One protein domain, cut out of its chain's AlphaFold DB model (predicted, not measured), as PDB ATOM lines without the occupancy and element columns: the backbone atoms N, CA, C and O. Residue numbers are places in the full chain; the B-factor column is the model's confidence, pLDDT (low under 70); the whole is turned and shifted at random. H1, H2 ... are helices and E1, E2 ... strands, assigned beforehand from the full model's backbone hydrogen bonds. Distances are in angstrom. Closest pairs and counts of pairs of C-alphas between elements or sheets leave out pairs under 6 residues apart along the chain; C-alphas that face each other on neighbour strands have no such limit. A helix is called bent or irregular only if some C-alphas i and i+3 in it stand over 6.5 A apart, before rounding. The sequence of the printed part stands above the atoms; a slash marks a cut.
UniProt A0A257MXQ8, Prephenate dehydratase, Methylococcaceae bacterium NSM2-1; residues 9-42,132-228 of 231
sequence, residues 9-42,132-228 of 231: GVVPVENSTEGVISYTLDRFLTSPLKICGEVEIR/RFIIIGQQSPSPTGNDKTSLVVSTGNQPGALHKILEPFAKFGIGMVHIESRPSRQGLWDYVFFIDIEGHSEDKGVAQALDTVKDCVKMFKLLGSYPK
ATOM      1  N   GLY A   9     164.628 131.679  98.419       91.44
ATOM      2  CA  GLY A   9     165.630 131.628  97.362       91.44
ATOM      3  C   GLY A   9     165.674 132.951  96.613       91.44
ATOM      4  O   GLY A   9     164.666 133.640  96.518       91.44
ATOM      5  N   VAL A  10     166.845 133.297  96.094       92.38
ATOM      6  CA  VAL A  10     167.062 134.514  95.310       92.38
ATOM      7  C   VAL A  10     167.392 134.080  93.893       92.38
ATOM      8  O   VAL A  10     168.349 133.335  93.686       92.38
ATOM      9  N   VAL A  11     166.567 134.486  92.930       92.50
ATOM     10  CA  VAL A  11     166.705 134.071  91.527       92.50
ATOM     11  C   VAL A  11     166.710 135.289  90.608       92.50
ATOM     12  O   VAL A  11     165.931 136.217  90.830       92.50
ATOM     13  N   PRO A  12     167.574 135.315  89.583       90.94
ATOM     14  CA  PRO A  12     167.624 136.426  88.648       90.94
ATOM     15  C   PRO A  12     166.490 136.286  87.624       90.94
ATOM     16  O   PRO A  12     166.189 135.177  87.161       90.94
ATOM     17  N   VAL A  13     165.859 137.407  87.274       90.44
ATOM     18  CA  VAL A  13     164.740 137.445  86.312       90.44
ATOM     19  C   VAL A  13     164.989 138.354  85.127       90.44
ATOM     20  O   VAL A  13     164.461 138.085  84.054       90.44
ATOM     21  N   GLU A  14     165.801 139.390  85.290       87.88
ATOM     22  CA  GLU A  14     166.023 140.386  84.252       87.88
ATOM     23  C   GLU A  14     167.389 141.031  84.453       87.88
ATOM     24  O   GLU A  14     167.805 141.297  85.581       87.88
ATOM     25  N   ASN A  15     168.095 141.274  83.359       86.75
ATOM     26  CA  ASN A  15     169.292 142.094  83.324       86.75
ATOM     27  C   ASN A  15     169.059 143.248  82.343       86.75
ATOM     28  O   ASN A  15     168.533 143.039  81.254       86.75
ATOM     29  N   SER A  16     169.477 144.460  82.706       83.75
ATOM     30  CA  SER A  16     169.261 145.659  81.885       83.75
ATOM     31  C   SER A  16     169.903 145.592  80.493       83.75
ATOM     32  O   SER A  16     169.489 146.315  79.595       83.75
ATOM     33  N   THR A  17     170.927 144.753  80.320       74.69
ATOM     34  CA  THR A  17     171.692 144.609  79.075       74.69
ATOM     35  C   THR A  17     171.280 143.359  78.297       74.69
ATOM     36  O   THR A  17     171.172 143.401  77.074       74.69
ATOM     37  N   GLU A  18     171.053 142.239  78.989       75.81
ATOM     38  CA  GLU A  18     170.759 140.934  78.371       75.81
ATOM     39  C   GLU A  18     169.259 140.614  78.290       75.81
ATOM     40  O   GLU A  18     168.857 139.661  77.621       75.81
ATOM     41  N   GLY A  19     168.424 141.424  78.941       82.50
ATOM     42  CA  GLY A  19     166.983 141.240  79.000       82.50
ATOM     43  C   GLY A  19     166.563 140.138  79.971       82.50
ATOM     44  O   GLY A  19     167.181 139.902  81.012       82.50
ATOM     45  N   VAL A  20     165.453 139.480  79.649       84.69
ATOM     46  CA  VAL A  20     164.744 138.584  80.565       84.69
ATOM     47  C   VAL A  20     165.377 137.192  80.642       84.69
ATOM     48  O   VAL A  20     165.616 136.511  79.640       84.69
ATOM     49  N   ILE A  21     165.532 136.689  81.867       85.50
ATOM     50  CA  ILE A  21     166.046 135.348  82.158       85.50
ATOM     51  C   ILE A  21     164.897 134.343  82.086       85.50
ATOM     52  O   ILE A  21     164.261 133.945  83.066       85.50
ATOM     53  N   SER A  22     164.665 133.910  80.851       84.06
ATOM     54  CA  SER A  22     163.581 133.023  80.421       84.06
ATOM     55  C   SER A  22     163.387 131.772  81.287       84.06
ATOM     56  O   SER A  22     162.257 131.382  81.574       84.06
ATOM     57  N   TYR A  23     164.478 131.122  81.703       85.19
ATOM     58  CA  TYR A  23     164.405 129.871  82.463       85.19
ATOM     59  C   TYR A  23     163.705 130.053  83.812       85.19
ATOM     60  O   TYR A  23     162.884 129.221  84.201       85.19
ATOM     61  N   THR A  24     164.011 131.147  84.511       86.44
ATOM     62  CA  THR A  24     163.417 131.471  85.808       86.44
ATOM     63  C   THR A  24     161.916 131.715  85.663       86.44
ATOM     64  O   THR A  24     161.130 131.128  86.405       86.44
ATOM     65  N   LEU A  25     161.503 132.502  84.662       85.88
ATOM     66  CA  LEU A  25     160.087 132.778  84.393       85.88
ATOM     67  C   LEU A  25     159.296 131.511  84.061       85.88
ATOM     68  O   LEU A  25     158.253 131.254  84.664       85.88
ATOM     69  N   ASP A  26     159.817 130.665  83.170       86.25
ATOM     70  CA  ASP A  26     159.148 129.421  82.776       86.25
ATOM     71  C   ASP A  26     158.895 128.496  83.995       86.25
ATOM     72  O   ASP A  26     157.887 127.784  84.038       86.25
ATOM     73  N   ARG A  27     159.761 128.522  85.023       88.88
ATOM     74  CA  ARG A  27     159.580 127.734  86.261       88.88
ATOM     75  C   ARG A  27     158.430 128.224  87.136       88.88
ATOM     76  O   ARG A  27     157.784 127.396  87.787       88.88
ATOM     77  N   PHE A  28     158.114 129.518  87.114       88.31
ATOM     78  CA  PHE A  28     156.959 130.051  87.840       88.31
ATOM     79  C   PHE A  28     155.628 129.544  87.311       88.31
ATOM     80  O   PHE A  28     154.650 129.573  88.050       88.31
ATOM     81  N   LEU A  29     155.558 129.036  86.081       85.50
ATOM     82  CA  LEU A  29     154.322 128.453  85.559       85.50
ATOM     83  C   LEU A  29     153.899 127.232  86.385       85.50
ATOM     84  O   LEU A  29     152.733 127.111  86.765       85.50
ATOM     85  N   THR A  30     154.855 126.375  86.744       87.31
ATOM     86  CA  THR A  30     154.589 125.101  87.427       87.31
ATOM     87  C   THR A  30     154.820 125.147  88.934       87.31
ATOM     88  O   THR A  30     154.190 124.385  89.659       87.31
ATOM     89  N   SER A  31     155.706 126.018  89.421       89.12
ATOM     90  CA  SER A  31     156.046 126.073  90.848       89.12
ATOM     91  C   SER A  31     154.907 126.673  91.689       89.12
ATOM     92  O   SER A  31     154.274 127.635  91.246       89.12
ATOM     93  N   PRO A  32     154.629 126.161  92.903       88.75
ATOM     94  CA  PRO A  32     153.684 126.776  93.834       88.75
ATOM     95  C   PRO A  32     154.283 127.965  94.607       88.75
ATOM     96  O   PRO A  32     153.585 128.571  95.417       88.75
ATOM     97  N   LEU A  33     155.571 128.271  94.414       91.94
ATOM     98  CA  LEU A  33     156.253 129.351  95.124       91.94
ATOM     99  C   LEU A  33     155.741 130.726  94.698       91.94
ATOM    100  O   LEU A  33     155.339 130.936  93.551       91.94
ATOM    101  N   LYS A  34     155.809 131.663  95.642       93.12
ATOM    102  CA  LYS A  34     155.426 133.057  95.462       93.12
ATOM    103  C   LYS A  34     156.629 133.982  95.526       93.12
ATOM    104  O   LYS A  34     157.622 133.680  96.188       93.12
ATOM    105  N   ILE A  35     156.507 135.128  94.873       94.94
ATOM    106  CA  ILE A  35     157.450 136.232  94.990       94.94
ATOM    107  C   ILE A  35     157.123 137.004  96.267       94.94
ATOM    108  O   ILE A  35     155.991 137.434  96.476       94.94
ATOM    109  N   CYS A  36     158.123 137.123  97.130       94.12
ATOM    110  CA  CYS A  36     158.038 137.741  98.451       94.12
ATOM    111  C   CYS A  36     158.807 139.068  98.523       94.12
ATOM    112  O   CYS A  36     158.717 139.771  99.523       94.12
ATOM    113  N   GLY A  37     159.597 139.387  97.500       93.31
ATOM    114  CA  GLY A  37     160.453 140.565  97.451       93.31
ATOM    115  C   GLY A  37     161.223 140.630  96.143       93.31
ATOM    116  O   GLY A  37     161.291 139.651  95.397       93.31
ATOM    117  N   GLU A  38     161.850 141.769  95.899       93.31
ATOM    118  CA  GLU A  38     162.795 141.964  94.809       93.31
ATOM    119  C   GLU A  38     164.013 142.749  95.288       93.31
ATOM    120  O   GLU A  38     163.962 143.468  96.287       93.31
ATOM    121  N   VAL A  39     165.125 142.581  94.583       92.19
ATOM    122  CA  VAL A  39     166.353 143.341  94.793       92.19
ATOM    123  C   VAL A  39     167.006 143.604  93.447       92.19
ATOM    124  O   VAL A  39     167.079 142.726  92.588       92.19
ATOM    125  N   GLU A  40     167.493 144.820  93.266       90.50
ATOM    126  CA  GLU A  40     168.244 145.220  92.086       90.50
ATOM    127  C   GLU A  40     169.715 145.356  92.472       90.50
ATOM    128  O   GLU A  40     170.060 146.055  93.424       90.50
ATOM    129  N   ILE A  41     170.587 144.637  91.768       87.69
ATOM    130  CA  ILE A  41     172.020 144.606  92.059       87.69
ATOM    131  C   ILE A  41     172.769 145.134  90.843       87.69
ATOM    132  O   ILE A  41     172.688 144.560  89.752       87.69
ATOM    133  N   ARG A  42     173.526 146.215  91.046       87.44
ATOM    134  CA  ARG A  42     174.438 146.743  90.028       87.44
ATOM    135  C   ARG A  42     175.586 145.766  89.791       87.44
ATOM    136  O   ARG A  42     176.222 145.280  90.729       87.44
ATOM    137  N   ARG A 132     168.046 142.474  88.075       91.06
ATOM    138  CA  ARG A 132     166.903 142.321  88.963       91.06
ATOM    139  C   ARG A 132     166.790 140.866  89.397       91.06
ATOM    140  O   ARG A 132     166.675 139.942  88.584       91.06
ATOM    141  N   PHE A 133     166.792 140.681  90.705       92.38
ATOM    142  CA  PHE A 133     166.536 139.418  91.368       92.38
ATOM    143  C   PHE A 133     165.212 139.493  92.110       92.38
ATOM    144  O   PHE A 133     164.814 140.538  92.620       92.38
ATOM    145  N   ILE A 134     164.557 138.349  92.224       93.69
ATOM    146  CA  ILE A 134     163.365 138.191  93.043       93.69
ATOM    147  C   ILE A 134     163.615 137.171  94.141       93.69
ATOM    148  O   ILE A 134     164.332 136.180  93.967       93.69
ATOM    149  N   ILE A 135     163.005 137.439  95.285       94.06
ATOM    150  CA  ILE A 135     163.026 136.586  96.459       94.06
ATOM    151  C   ILE A 135     161.777 135.724  96.392       94.06
ATOM    152  O   ILE A 135     160.658 136.233  96.411       94.06
ATOM    153  N   ILE A 136     161.962 134.413  96.316       94.19
ATOM    154  CA  ILE A 136     160.879 133.437  96.289       94.19
ATOM    155  C   ILE A 136     160.758 132.696  97.608       94.19
ATOM    156  O   ILE A 136     161.756 132.413  98.270       94.19
ATOM    157  N   GLY A 137     159.527 132.356  97.967       92.06
ATOM    158  CA  GLY A 137     159.190 131.646  99.193       92.06
ATOM    159  C   GLY A 137     157.734 131.185  99.189       92.06
ATOM    160  O   GLY A 137     157.046 131.232  98.171       92.06
ATOM    161  N   GLN A 138     157.261 130.705 100.336       87.44
ATOM    162  CA  GLN A 138     155.848 130.337 100.523       87.44
ATOM    163  C   GLN A 138     155.021 131.460 101.163       87.44
ATOM    164  O   GLN A 138     153.794 131.382 101.210       87.44
ATOM    165  N   GLN A 139     155.691 132.487 101.681       84.94
ATOM    166  CA  GLN A 139     155.059 133.577 102.410       84.94
ATOM    167  C   GLN A 139     154.473 134.610 101.440       84.94
ATOM    168  O   GLN A 139     154.818 134.665 100.261       84.94
ATOM    169  N   SER A 140     153.541 135.418 101.929       87.69
ATOM    170  CA  SER A 140     153.056 136.606 101.225       87.69
ATOM    171  C   SER A 140     153.184 137.768 102.204       87.69
ATOM    172  O   SER A 140     152.591 137.680 103.282       87.69
ATOM    173  N   PRO A 141     154.024 138.772 101.910       91.06
ATOM    174  CA  PRO A 141     154.171 139.926 102.784       91.06
ATOM    175  C   PRO A 141     152.863 140.727 102.831       91.06
ATOM    176  O   PRO A 141     152.019 140.611 101.947       91.06
ATOM    177  N   SER A 142     152.690 141.511 103.893       93.88
ATOM    178  CA  SER A 142     151.590 142.475 103.998       93.88
ATOM    179  C   SER A 142     151.883 143.733 103.164       93.88
ATOM    180  O   SER A 142     153.061 144.023 102.930       93.88
ATOM    181  N   PRO A 143     150.853 144.513 102.779       95.38
ATOM    182  CA  PRO A 143     151.035 145.760 102.043       95.38
ATOM    183  C   PRO A 143     151.966 146.732 102.769       95.38
ATOM    184  O   PRO A 143     151.830 146.960 103.975       95.38
ATOM    185  N   THR A 144     152.876 147.347 102.021       94.44
ATOM    186  CA  THR A 144     153.774 148.406 102.502       94.44
ATOM    187  C   THR A 144     153.382 149.790 101.989       94.44
ATOM    188  O   THR A 144     153.837 150.797 102.531       94.44
ATOM    189  N   GLY A 145     152.531 149.852 100.958       92.69
ATOM    190  CA  GLY A 145     152.130 151.089 100.280       92.69
ATOM    191  C   GLY A 145     153.073 151.503  99.146       92.69
ATOM    192  O   GLY A 145     152.761 152.435  98.408       92.69
ATOM    193  N   ASN A 146     154.199 150.804  98.974       93.50
ATOM    194  CA  ASN A 146     155.087 150.921  97.819       93.50
ATOM    195  C   ASN A 146     155.455 149.518  97.325       93.50
ATOM    196  O   ASN A 146     156.595 149.060  97.431       93.50
ATOM    197  N   ASP A 147     154.437 148.821  96.836       96.12
ATOM    198  CA  ASP A 147     154.513 147.419  96.450       96.12
ATOM    199  C   ASP A 147     154.441 147.248  94.931       96.12
ATOM    200  O   ASP A 147     154.043 148.144  94.180       96.12
ATOM    201  N   LYS A 148     154.813 146.054  94.488       96.12
ATOM    202  CA  LYS A 148     154.632 145.551  93.135       96.12
ATOM    203  C   LYS A 148     153.863 144.241  93.215       96.12
ATOM    204  O   LYS A 148     154.080 143.437  94.123       96.12
ATOM    205  N   THR A 149     152.996 144.006  92.242       97.25
ATOM    206  CA  THR A 149     152.290 142.738  92.081       97.25
ATOM    207  C   THR A 149     152.701 142.095  90.765       97.25
ATOM    208  O   THR A 149     152.581 142.707  89.707       97.25
ATOM    209  N   SER A 150     153.158 140.846  90.823       96.81
ATOM    210  CA  SER A 150     153.497 140.047  89.644       96.81
ATOM    211  C   SER A 150     152.423 139.004  89.379       96.81
ATOM    212  O   SER A 150     152.017 138.257  90.278       96.81
ATOM    213  N   LEU A 151     152.003 138.892  88.125       95.75
ATOM    214  CA  LEU A 151     151.029 137.903  87.690       95.75
ATOM    215  C   LEU A 151     151.412 137.278  86.350       95.75
ATOM    216  O   LEU A 151     152.141 137.842  85.539       95.75
ATOM    217  N   VAL A 152     150.874 136.087  86.135       94.50
ATOM    218  CA  VAL A 152     150.957 135.355  84.882       94.50
ATOM    219  C   VAL A 152     149.552 135.142  84.366       94.50
ATOM    220  O   VAL A 152     148.704 134.575  85.061       94.50
ATOM    221  N   VAL A 153     149.318 135.548  83.126       93.38
ATOM    222  CA  VAL A 153     148.030 135.367  82.462       93.38
ATOM    223  C   VAL A 153     148.202 134.699  81.115       93.38
ATOM    224  O   VAL A 153     149.192 134.923  80.428       93.38
ATOM    225  N   SER A 154     147.239 133.878  80.713       90.25
ATOM    226  CA  SER A 154     147.181 133.366  79.345       90.25
ATOM    227  C   SER A 154     145.870 133.745  78.681       90.25
ATOM    228  O   SER A 154     144.804 133.772  79.300       90.25
ATOM    229  N   THR A 155     145.946 134.037  77.392       82.50
ATOM    230  CA  THR A 155     144.779 134.370  76.580       82.50
ATOM    231  C   THR A 155     144.850 133.656  75.245       82.50
ATOM    232  O   THR A 155     145.907 133.178  74.835       82.50
ATOM    233  N   GLY A 156     143.701 133.540  74.587       77.75
ATOM    234  CA  GLY A 156     143.656 133.011  73.232       77.75
ATOM    235  C   GLY A 156     144.339 133.955  72.243       77.75
ATOM    236  O   GLY A 156     144.383 135.169  72.443       77.75
ATOM    237  N   ASN A 157     144.824 133.396  71.140       76.62
ATOM    238  CA  ASN A 157     145.420 134.163  70.054       76.62
ATOM    239  C   ASN A 157     144.337 134.791  69.155       76.62
ATOM    240  O   ASN A 157     144.037 134.282  68.075       76.62
ATOM    241  N   GLN A 158     143.708 135.867  69.633       82.88
ATOM    242  CA  GLN A 158     142.694 136.628  68.897       82.88
ATOM    243  C   GLN A 158     142.983 138.140  68.938       82.88
ATOM    244  O   GLN A 158     143.551 138.630  69.920       82.88
ATOM    245  N   PRO A 159     142.571 138.913  67.914       86.00
ATOM    246  CA  PRO A 159     142.734 140.364  67.916       86.00
ATOM    247  C   PRO A 159     142.151 141.021  69.176       86.00
ATOM    248  O   PRO A 159     141.041 140.707  69.605       86.00
ATOM    249  N   GLY A 160     142.917 141.929  69.786       87.19
ATOM    250  CA  GLY A 160     142.517 142.650  71.000       87.19
ATOM    251  C   GLY A 160     142.596 141.843  72.302       87.19
ATOM    252  O   GLY A 160     142.251 142.376  73.353       87.19
ATOM    253  N   ALA A 161     143.067 140.590  72.273       86.56
ATOM    254  CA  ALA A 161     143.203 139.763  73.472       86.56
ATOM    255  C   ALA A 161     144.090 140.415  74.542       86.56
ATOM    256  O   ALA A 161     143.689 140.486  75.700       86.56
ATOM    257  N   LEU A 162     145.254 140.943  74.147       89.00
ATOM    258  CA  LEU A 162     146.152 141.633  75.069       89.00
ATOM    259  C   LEU A 162     145.530 142.933  75.594       89.00
ATOM    260  O   LEU A 162     145.551 143.170  76.792       89.00
ATOM    261  N   HIS A 163     144.894 143.734  74.733       91.69
ATOM    262  CA  HIS A 163     144.212 144.963  75.157       91.69
ATOM    263  C   HIS A 163     143.207 144.704  76.288       91.69
ATOM    264  O   HIS A 163     143.222 145.412  77.287       91.69
ATOM    265  N   LYS A 164     142.390 143.649  76.176       89.94
ATOM    266  CA  LYS A 164     141.412 143.270  77.213       89.94
ATOM    267  C   LYS A 164     142.050 142.915  78.561       89.94
ATOM    268  O   LYS A 164     141.404 143.068  79.588       89.94
ATOM    269  N   ILE A 165     143.295 142.439  78.562       91.75
ATOM    270  CA  ILE A 165     144.053 142.149  79.788       91.75
ATOM    271  C   ILE A 165     144.585 143.436  80.417       91.75
ATOM    272  O   ILE A 165     144.623 143.543  81.637       91.75
ATOM    273  N   LEU A 166     145.020 144.399  79.600       94.00
ATOM    274  CA  LEU A 166     145.655 145.626  80.090       94.00
ATOM    275  C   LEU A 166     144.639 146.718  80.462       94.00
ATOM    276  O   LEU A 166     144.910 147.540  81.335       94.00
ATOM    277  N   GLU A 167     143.466 146.716  79.825       95.12
ATOM    278  CA  GLU A 167     142.399 147.701  80.029       95.12
ATOM    279  C   GLU A 167     141.977 147.865  81.503       95.12
ATOM    280  O   GLU A 167     141.864 149.014  81.943       95.12
ATOM    281  N   PRO A 168     141.794 146.794  82.309       95.56
ATOM    282  CA  PRO A 168     141.455 146.944  83.720       95.56
ATOM    283  C   PRO A 168     142.493 147.762  84.489       95.56
ATOM    284  O   PRO A 168     142.120 148.684  85.208       95.56
ATOM    285  N   PHE A 169     143.790 147.506  84.293       96.44
ATOM    286  CA  PHE A 169     144.841 148.250  84.995       96.44
ATOM    287  C   PHE A 169     144.787 149.745  84.671       96.44
ATOM    288  O   PHE A 169     144.795 150.570  85.582       96.44
ATOM    289  N   ALA A 170     144.610 150.098  83.395       95.50
ATOM    290  CA  ALA A 170     144.457 151.491  82.981       95.50
ATOM    291  C   ALA A 170     143.203 152.149  83.586       95.50
ATOM    292  O   ALA A 170     143.271 153.275  84.079       95.50
ATOM    293  N   LYS A 171     142.066 151.440  83.608       95.88
ATOM    294  CA  LYS A 171     140.799 151.930  84.179       95.88
ATOM    295  C   LYS A 171     140.903 152.239  85.675       95.88
ATOM    296  O   LYS A 171     140.263 153.177  86.143       95.88
ATOM    297  N   PHE A 172     141.697 151.462  86.408       94.88
ATOM    298  CA  PHE A 172     141.952 151.671  87.835       94.88
ATOM    299  C   PHE A 172     143.168 152.574  88.115       94.88
ATOM    300  O   PHE A 172     143.491 152.797  89.279       94.88
ATOM    301  N   GLY A 173     143.818 153.127  87.082       95.62
ATOM    302  CA  GLY A 173     144.973 154.018  87.232       95.62
ATOM    303  C   GLY A 173     146.230 153.320  87.756       95.62
ATOM    304  O   GLY A 173     147.045 153.951  88.422       95.62
ATOM    305  N   ILE A 174     146.372 152.020  87.490       97.12
ATOM    306  CA  ILE A 174     147.475 151.189  87.974       97.12
ATOM    307  C   ILE A 174     148.612 151.202  86.950       97.12
ATOM    308  O   ILE A 174     148.421 150.832  85.788       97.12
ATOM    309  N   GLY A 175     149.803 151.608  87.393       95.88
ATOM    310  CA  GLY A 175     151.017 151.584  86.582       95.88
ATOM    311  C   GLY A 175     151.455 150.158  86.249       95.88
ATOM    312  O   GLY A 175     151.397 149.264  87.093       95.88
ATOM    313  N   MET A 176     151.921 149.944  85.019       95.19
ATOM    314  CA  MET A 176     152.549 148.694  84.595       95.19
ATOM    315  C   MET A 176     154.053 148.904  84.487       95.19
ATOM    316  O   MET A 176     154.500 149.811  83.787       95.19
ATOM    317  N   VAL A 177     154.820 148.069  85.181       91.69
ATOM    318  CA  VAL A 177     156.282 148.188  85.261       91.69
ATOM    319  C   VAL A 177     156.962 147.290  84.237       91.69
ATOM    320  O   VAL A 177     157.992 147.658  83.682       91.69
ATOM    321  N   HIS A 178     156.391 146.115  83.981       92.19
ATOM    322  CA  HIS A 178     156.985 145.130  83.089       92.19
ATOM    323  C   HIS A 178     155.899 144.294  82.416       92.19
ATOM    324  O   HIS A 178     154.891 143.952  83.041       92.19
ATOM    325  N   ILE A 179     156.121 143.945  81.150       93.06
ATOM    326  CA  ILE A 179     155.320 142.963  80.430       93.06
ATOM    327  C   ILE A 179     156.207 142.153  79.489       93.06
ATOM    328  O   ILE A 179     156.889 142.715  78.640       93.06
ATOM    329  N   GLU A 180     156.143 140.829  79.612       91.38
ATOM    330  CA  GLU A 180     156.906 139.899  78.780       91.38
ATOM    331  C   GLU A 180     156.001 138.777  78.271       91.38
ATOM    332  O   GLU A 180     155.259 138.151  79.035       91.38
ATOM    333  N   SER A 181     156.067 138.499  76.967       89.19
ATOM    334  CA  SER A 181     155.286 137.434  76.333       89.19
ATOM    335  C   SER A 181     156.114 136.169  76.132       89.19
ATOM    336  O   SER A 181     157.251 136.224  75.668       89.19
ATOM    337  N   ARG A 182     155.525 135.007  76.411       85.50
ATOM    338  CA  ARG A 182     156.165 133.695  76.279       85.50
ATOM    339  C   ARG A 182     155.239 132.716  75.555       85.50
ATOM    340  O   ARG A 182     154.037 132.711  75.823       85.50
ATOM    341  N   PRO A 183     155.757 131.857  74.659       77.88
ATOM    342  CA  PRO A 183     154.951 130.797  74.067       77.88
ATOM    343  C   PRO A 183     154.553 129.775  75.142       77.88
ATOM    344  O   PRO A 183     155.392 129.305  75.914       77.88
ATOM    345  N   SER A 184     153.270 129.412  75.199       70.12
ATOM    346  CA  SER A 184     152.784 128.362  76.096       70.12
ATOM    347  C   SER A 184     153.290 126.995  75.642       70.12
ATOM    348  O   SER A 184     153.238 126.654  74.463       70.12
ATOM    349  N   ARG A 185     153.733 126.166  76.594       65.75
ATOM    350  CA  ARG A 185     154.083 124.756  76.336       65.75
ATOM    351  C   ARG A 185     152.880 123.807  76.429       65.75
ATOM    352  O   ARG A 185     153.044 122.613  76.205       65.75
ATOM    353  N   GLN A 186     151.696 124.308  76.796       59.84
ATOM    354  CA  GLN A 186     150.504 123.486  77.066       59.84
ATOM    355  C   GLN A 186     149.491 123.444  75.908       59.84
ATOM    356  O   GLN A 186     148.657 122.544  75.880       59.84
ATOM    357  N   GLY A 187     149.567 124.357  74.934       57.12
ATOM    358  CA  GLY A 187     148.676 124.377  73.768       57.12
ATOM    359  C   GLY A 187     149.324 125.054  72.561       57.12
ATOM    360  O   GLY A 187     150.109 125.987  72.724       57.12
ATOM    361  N   LEU A 188     149.008 124.586  71.345       49.09
ATOM    362  CA  LEU A 188     149.451 125.232  70.104       49.09
ATOM    363  C   LEU A 188     148.930 126.682  70.069       49.09
ATOM    364  O   LEU A 188     147.723 126.896  70.121       49.09
ATOM    365  N   TRP A 189     149.839 127.650  69.923       59.62
ATOM    366  CA  TRP A 189     149.555 129.085  69.725       59.62
ATOM    367  C   TRP A 189     148.994 129.872  70.917       59.62
ATOM    368  O   TRP A 189     148.650 131.039  70.739       59.62
ATOM    369  N   ASP A 190     148.927 129.301  72.120       72.69
ATOM    370  CA  ASP A 190     148.589 130.086  73.311       72.69
ATOM    371  C   ASP A 190     149.834 130.835  73.819       72.69
ATOM    372  O   ASP A 190     150.934 130.282  73.878       72.69
ATOM    373  N   TYR A 191     149.660 132.102  74.195       82.44
ATOM    374  CA  TYR A 191     150.709 132.921  74.801       82.44
ATOM    375  C   TYR A 191     150.435 133.117  76.283       82.44
ATOM    376  O   TYR A 191     149.286 133.211  76.727       82.44
ATOM    377  N   VAL A 192     151.521 133.199  77.035       90.00
ATOM    378  CA  VAL A 192     151.516 133.537  78.446       90.00
ATOM    379  C   VAL A 192     152.214 134.879  78.611       90.00
ATOM    380  O   VAL A 192     153.280 135.094  78.043       90.00
ATOM    381  N   PHE A 193     151.611 135.779  79.373       92.25
ATOM    382  CA  PHE A 193     152.148 137.095  79.671       92.25
ATOM    383  C   PHE A 193     152.530 137.151  81.143       92.25
ATOM    384  O   PHE A 193     151.698 136.878  82.010       92.25
ATOM    385  N   PHE A 194     153.785 137.499  81.400       93.94
ATOM    386  CA  PHE A 194     154.276 137.891  82.713       93.94
ATOM    387  C   PHE A 194     154.096 139.397  82.823       93.94
ATOM    388  O   PHE A 194     154.559 140.128  81.950       93.94
ATOM    389  N   ILE A 195     153.379 139.844  83.846       95.75
ATOM    390  CA  ILE A 195     153.033 141.250  84.029       95.75
ATOM    391  C   ILE A 195     153.401 141.643  85.452       95.75
ATOM    392  O   ILE A 195     152.997 140.966  86.399       95.75
ATOM    393  N   ASP A 196     154.109 142.760  85.580       95.88
ATOM    394  CA  ASP A 196     154.330 143.433  86.852       95.88
ATOM    395  C   ASP A 196     153.579 144.762  86.868       95.88
ATOM    396  O   ASP A 196     153.728 145.586  85.961       95.88
ATOM    397  N   ILE A 197     152.804 144.982  87.923       97.25
ATOM    398  CA  ILE A 197     152.029 146.203  88.149       97.25
ATOM    399  C   ILE A 197     152.416 146.850  89.476       97.25
ATOM    400  O   ILE A 197     152.892 146.176  90.390       97.25
ATOM    401  N   GLU A 198     152.200 148.153  89.590       96.81
ATOM    402  CA  GLU A 198     152.365 148.881  90.847       96.81
ATOM    403  C   GLU A 198     151.180 148.632  91.793       96.81
ATOM    404  O   GLU A 198     150.031 148.509  91.365       96.81
ATOM    405  N   GLY A 199     151.467 148.573  93.092       96.38
ATOM    406  CA  GLY A 199     150.489 148.327  94.148       96.38
ATOM    407  C   GLY A 199     150.429 146.871  94.608       96.38
ATOM    408  O   GLY A 199     151.000 145.959  93.998       96.38
ATOM    409  N   HIS A 200     149.738 146.660  95.725       97.75
ATOM    410  CA  HIS A 200     149.576 145.366  96.374       97.75
ATOM    411  C   HIS A 200     148.227 144.737  96.009       97.75
ATOM    412  O   HIS A 200     147.216 145.426  95.930       97.75
ATOM    413  N   SER A 201     148.148 143.408  95.895       96.69
ATOM    414  CA  SER A 201     146.881 142.695  95.625       96.69
ATOM    415  C   SER A 201     145.762 142.910  96.657       96.69
ATOM    416  O   SER A 201     144.632 142.507  96.410       96.69
ATOM    417  N   GLU A 202     146.072 143.485  97.819       96.19
ATOM    418  CA  GLU A 202     145.086 143.820  98.864       96.19
ATOM    419  C   GLU A 202     144.587 145.271  98.755       96.19
ATOM    420  O   GLU A 202     143.597 145.638  99.393       96.19
ATOM    421  N   ASP A 203     145.219 146.094  97.913       96.31
ATOM    422  CA  ASP A 203     144.741 147.437  97.620       96.31
ATOM    423  C   ASP A 203     143.439 147.342  96.830       96.31
ATOM    424  O   ASP A 203     143.355 146.635  95.825       96.31
ATOM    425  N   LYS A 204     142.411 148.088  97.246       95.94
ATOM    426  CA  LYS A 204     141.059 147.973  96.666       95.94
ATOM    427  C   LYS A 204     141.044 148.092  95.138       95.94
ATOM    428  O   LYS A 204     140.367 147.304  94.486       95.94
ATOM    429  N   GLY A 205     141.779 149.057  94.578       95.81
ATOM    430  CA  GLY A 205     141.851 149.263  93.127       95.81
ATOM    431  C   GLY A 205     142.565 148.120  92.404       95.81
ATOM    432  O   GLY A 205     142.088 147.655  91.371       95.81
ATOM    433  N   VAL A 206     143.659 147.615  92.981       97.19
ATOM    434  CA  VAL A 206     144.419 146.487  92.428       97.19
ATOM    435  C   VAL A 206     143.598 145.206  92.488       97.19
ATOM    436  O   VAL A 206     143.458 144.538  91.471       97.19
ATOM    437  N   ALA A 207     142.981 144.895  93.630       97.12
ATOM    438  CA  ALA A 207     142.110 143.732  93.787       97.12
ATOM    439  C   ALA A 207     140.982 143.720  92.738       97.12
ATOM    440  O   ALA A 207     140.789 142.723  92.045       97.12
ATOM    441  N   GLN A 208     140.304 144.858  92.545       97.19
ATOM    442  CA  GLN A 208     139.248 144.995  91.534       97.19
ATOM    443  C   GLN A 208     139.767 144.816  90.099       97.19
ATOM    444  O   GLN A 208     139.095 144.194  89.269       97.19
ATOM    445  N   ALA A 209     140.959 145.336  89.792       96.94
ATOM    446  CA  ALA A 209     141.594 145.132  88.494       96.94
ATOM    447  C   ALA A 209     141.936 143.653  88.262       96.94
ATOM    448  O   ALA A 209     141.621 143.115  87.202       96.94
ATOM    449  N   LEU A 210     142.528 142.985  89.258       96.94
ATOM    450  CA  LEU A 210     142.901 141.571  89.189       96.94
ATOM    451  C   LEU A 210     141.678 140.666  88.999       96.94
ATOM    452  O   LEU A 210     141.727 139.775  88.152       96.94
ATOM    453  N   ASP A 211     140.583 140.919  89.720       96.38
ATOM    454  CA  ASP A 211     139.326 140.181  89.547       96.38
ATOM    455  C   ASP A 211     138.769 140.359  88.126       96.38
ATOM    456  O   ASP A 211     138.439 139.379  87.460       96.38
ATOM    457  N   THR A 212     138.777 141.593  87.607       95.19
ATOM    458  CA  THR A 212     138.337 141.876  86.228       95.19
ATOM    459  C   THR A 212     139.192 141.132  85.194       95.19
ATOM    460  O   THR A 212     138.666 140.577  84.228       95.19
ATOM    461  N   VAL A 213     140.516 141.101  85.381       94.44
ATOM    462  CA  VAL A 213     141.431 140.373  84.486       94.44
ATOM    463  C   VAL A 213     141.171 138.873  84.554       94.44
ATOM    464  O   VAL A 213     141.137 138.223  83.511       94.44
ATOM    465  N   LYS A 214     140.962 138.325  85.755       93.75
ATOM    466  CA  LYS A 214     140.725 136.896  85.986       93.75
ATOM    467  C   LYS A 214     139.516 136.372  85.209       93.75
ATOM    468  O   LYS A 214     139.590 135.266  84.679       93.75
ATOM    469  N   ASP A 215     138.469 137.181  85.067       90.31
ATOM    470  CA  ASP A 215     137.270 136.829  84.294       90.31
ATOM    471  C   ASP A 215     137.493 136.839  82.768       90.31
ATOM    472  O   ASP A 215     136.717 136.251  82.014       90.31
ATOM    473  N   CYS A 216     138.562 137.487  82.290       86.94
ATOM    474  CA  CYS A 216     138.836 137.687  80.863       86.94
ATOM    475  C   CYS A 216     139.896 136.733  80.282       86.94
ATOM    476  O   CYS A 216     140.152 136.771  79.073       86.94
ATOM    477  N   VAL A 217     140.544 135.910  81.111       90.50
ATOM    478  CA  VAL A 217     141.728 135.118  80.736       90.50
ATOM    479  C   VAL A 217     141.492 133.615  80.892       90.50
ATOM    480  O   VAL A 217     140.676 133.170  81.691       90.50
ATOM    481  N   LYS A 218     142.231 132.807  80.125       88.25
ATOM    482  CA  LYS A 218     142.173 131.336  80.223       88.25
ATOM    483  C   LYS A 218     142.915 130.821  81.455       88.25
ATOM    484  O   LYS A 218     142.504 129.844  82.071       88.25
ATOM    485  N   MET A 219     144.034 131.462  81.780       89.69
ATOM    486  CA  MET A 219     144.837 131.175  82.961       89.69
ATOM    487  C   MET A 219     145.110 132.484  83.676       89.69
ATOM    488  O   MET A 219     145.488 133.468  83.044       89.69
ATOM    489  N   PHE A 220     144.974 132.457  84.993       93.31
ATOM    490  CA  PHE A 220     145.378 133.534  85.874       93.31
ATOM    491  C   PHE A 220     146.165 132.930  87.029       93.31
ATOM    492  O   PHE A 220     145.677 132.030  87.717       93.31
ATOM    493  N   LYS A 221     147.374 133.429  87.257       94.06
ATOM    494  CA  LYS A 221     148.200 133.046  88.395       94.06
ATOM    495  C   LYS A 221     148.835 134.285  88.999       94.06
ATOM    496  O   LYS A 221     149.664 134.931  88.371       94.06
ATOM    497  N   LEU A 222     148.475 134.576  90.241       95.50
ATOM    498  CA  LEU A 222     149.164 135.575  91.044       95.50
ATOM    499  C   LEU A 222     150.499 134.981  91.514       95.50
ATOM    500  O   LEU A 222     150.499 133.979  92.231       95.50
ATOM    501  N   LEU A 223     151.620 135.571  91.096       95.31
ATOM    502  CA  LEU A 223     152.946 135.148  91.550       95.31
ATOM    503  C   LEU A 223     153.279 135.740  92.913       95.31
ATOM    504  O   LEU A 223     153.970 135.099  93.692       95.31
ATOM    505  N   GLY A 224     152.773 136.926  93.230       95.94
ATOM    506  CA  GLY A 224     152.941 137.531  94.544       95.94
ATOM    507  C   GLY A 224     152.802 139.041  94.497       95.94
ATOM    508  O   GLY A 224     152.894 139.642  93.428       95.94
ATOM    509  N   SER A 225     152.609 139.613  95.676       97.00
ATOM    510  CA  SER A 225     152.611 141.049  95.939       97.00
ATOM    511  C   SER A 225     153.705 141.299  96.963       97.00
ATOM    512  O   SER A 225     153.800 140.539  97.929       97.00
ATOM    513  N   TYR A 226     154.584 142.259  96.712       95.94
ATOM    514  CA  TYR A 226     155.814 142.407  97.481       95.94
ATOM    515  C   TYR A 226     156.374 143.833  97.430       95.94
ATOM    516  O   TYR A 226     156.083 144.560  96.479       95.94
ATOM    517  N   PRO A 227     157.208 144.236  98.408       94.12
ATOM    518  CA  PRO A 227     157.796 145.571  98.432       94.12
ATOM    519  C   PRO A 227     158.676 145.817  97.204       94.12
ATOM    520  O   PRO A 227     159.463 144.944  96.819       94.12
ATOM    521  N   LYS A 228     158.567 147.010  96.612       90.56
ATOM    522  CA  LYS A 228     159.422 147.447  95.500       90.56
ATOM    523  C   LYS A 228     160.880 147.536  95.964       90.56
ATOM    524  O   LYS A 228     161.146 147.952  97.095       90.56
TER     525      LYS A 228
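Overview. This is residues 9 to 42 and 132 to 228 of the 231 residues of the protein "Prephenate dehydratase" of Methylococcaceae bacterium NSM2-1 (UniProt A0A257MXQ8). A four-stranded sheet, E5 E6 E4 E7, forms the middle: helices H2 and H3 cover one face side by side, while the other face is partly covered by H1 and a small three-stranded sheet, E1 E3 E2. The two sheets make a sandwich, partly face to face, with their strands crossed. The printed part has 131 residues, with three named helices and seven named strands in the order E1 H1 E2 E3 E4 H2 E5 E6 H3 E7. Both sheets are antiparallel and the class is mixed, helices and strands. The whole is compact, with a radius of gyration of the C-alphas of 14.2 A and spans of 38 by 33 by 28 A.

Along the chain. E1, residues 9 to 15, begins at C-alpha 9 (165.630, 131.628, 97.362). H1 is residues 22 to 30. E2, residues 34 to 42, measures 24.0 A and bends by 53 degrees at residue 37. After the cut come E3, residues 132 to 137, and E4, residues 147 to 155, 25.7 A long. H2, residues 161 to 171, is only just irregular: C-alphas 165 and 168 are 6.7 A apart. E5 is residues 176 to 183 and E6 residues 191 to 198. H3, residues 204 to 216, measures 19.0 A. E7, residues 219 to 227, measures 24.8 A and ends at C-alpha 227 (157.796, 145.571, 98.432).

Arrangement. In the larger sheet, the hairpin E5 and E6 has N 180 and O 194 at 2.9 A, E6 and E4 have N 151 and O 195 at 2.9 A, and E4 and E7 have N 152 and O 221 at 2.8 A. H2 and H3 touch, closest at the C-alphas of Pro 168 and Ala 209, 5.1 A apart, at a shallow tilt of 18 degrees, opposite ways. H3 runs along E4, at 4 degrees on the local plane. H1, on the opposite face, runs across E4, at 78 degrees on the local plane. In the smaller sheet, N 11 and O 134 of E1 and E3 are 3.0 A apart, and N 135 and O 37 of E3 and E2 2.8 A. The strands of the two sheets stand at 80 degrees. E1 H1 E2, E4 H2 E5 and E6 H3 E7 are split strand-helix-strand units, each with another strand between its two, and their crossovers are right-handed. O i to N i+4 pairs are within hydrogen-bond range in 3 of 5 for H1, 5 of 7 for H2 and 8 of 9 for H3.

Size, cuts and confidence. The C-alphas farthest apart, of Thr 144 and Leu 188, are 40.1 A apart. Residues 43 to 131 are not printed, and C-alphas 42 and 132 are 8.8 A apart across the cut. Of the links printed whole, none is long. Residues 185 to 189 are under pLDDT 70.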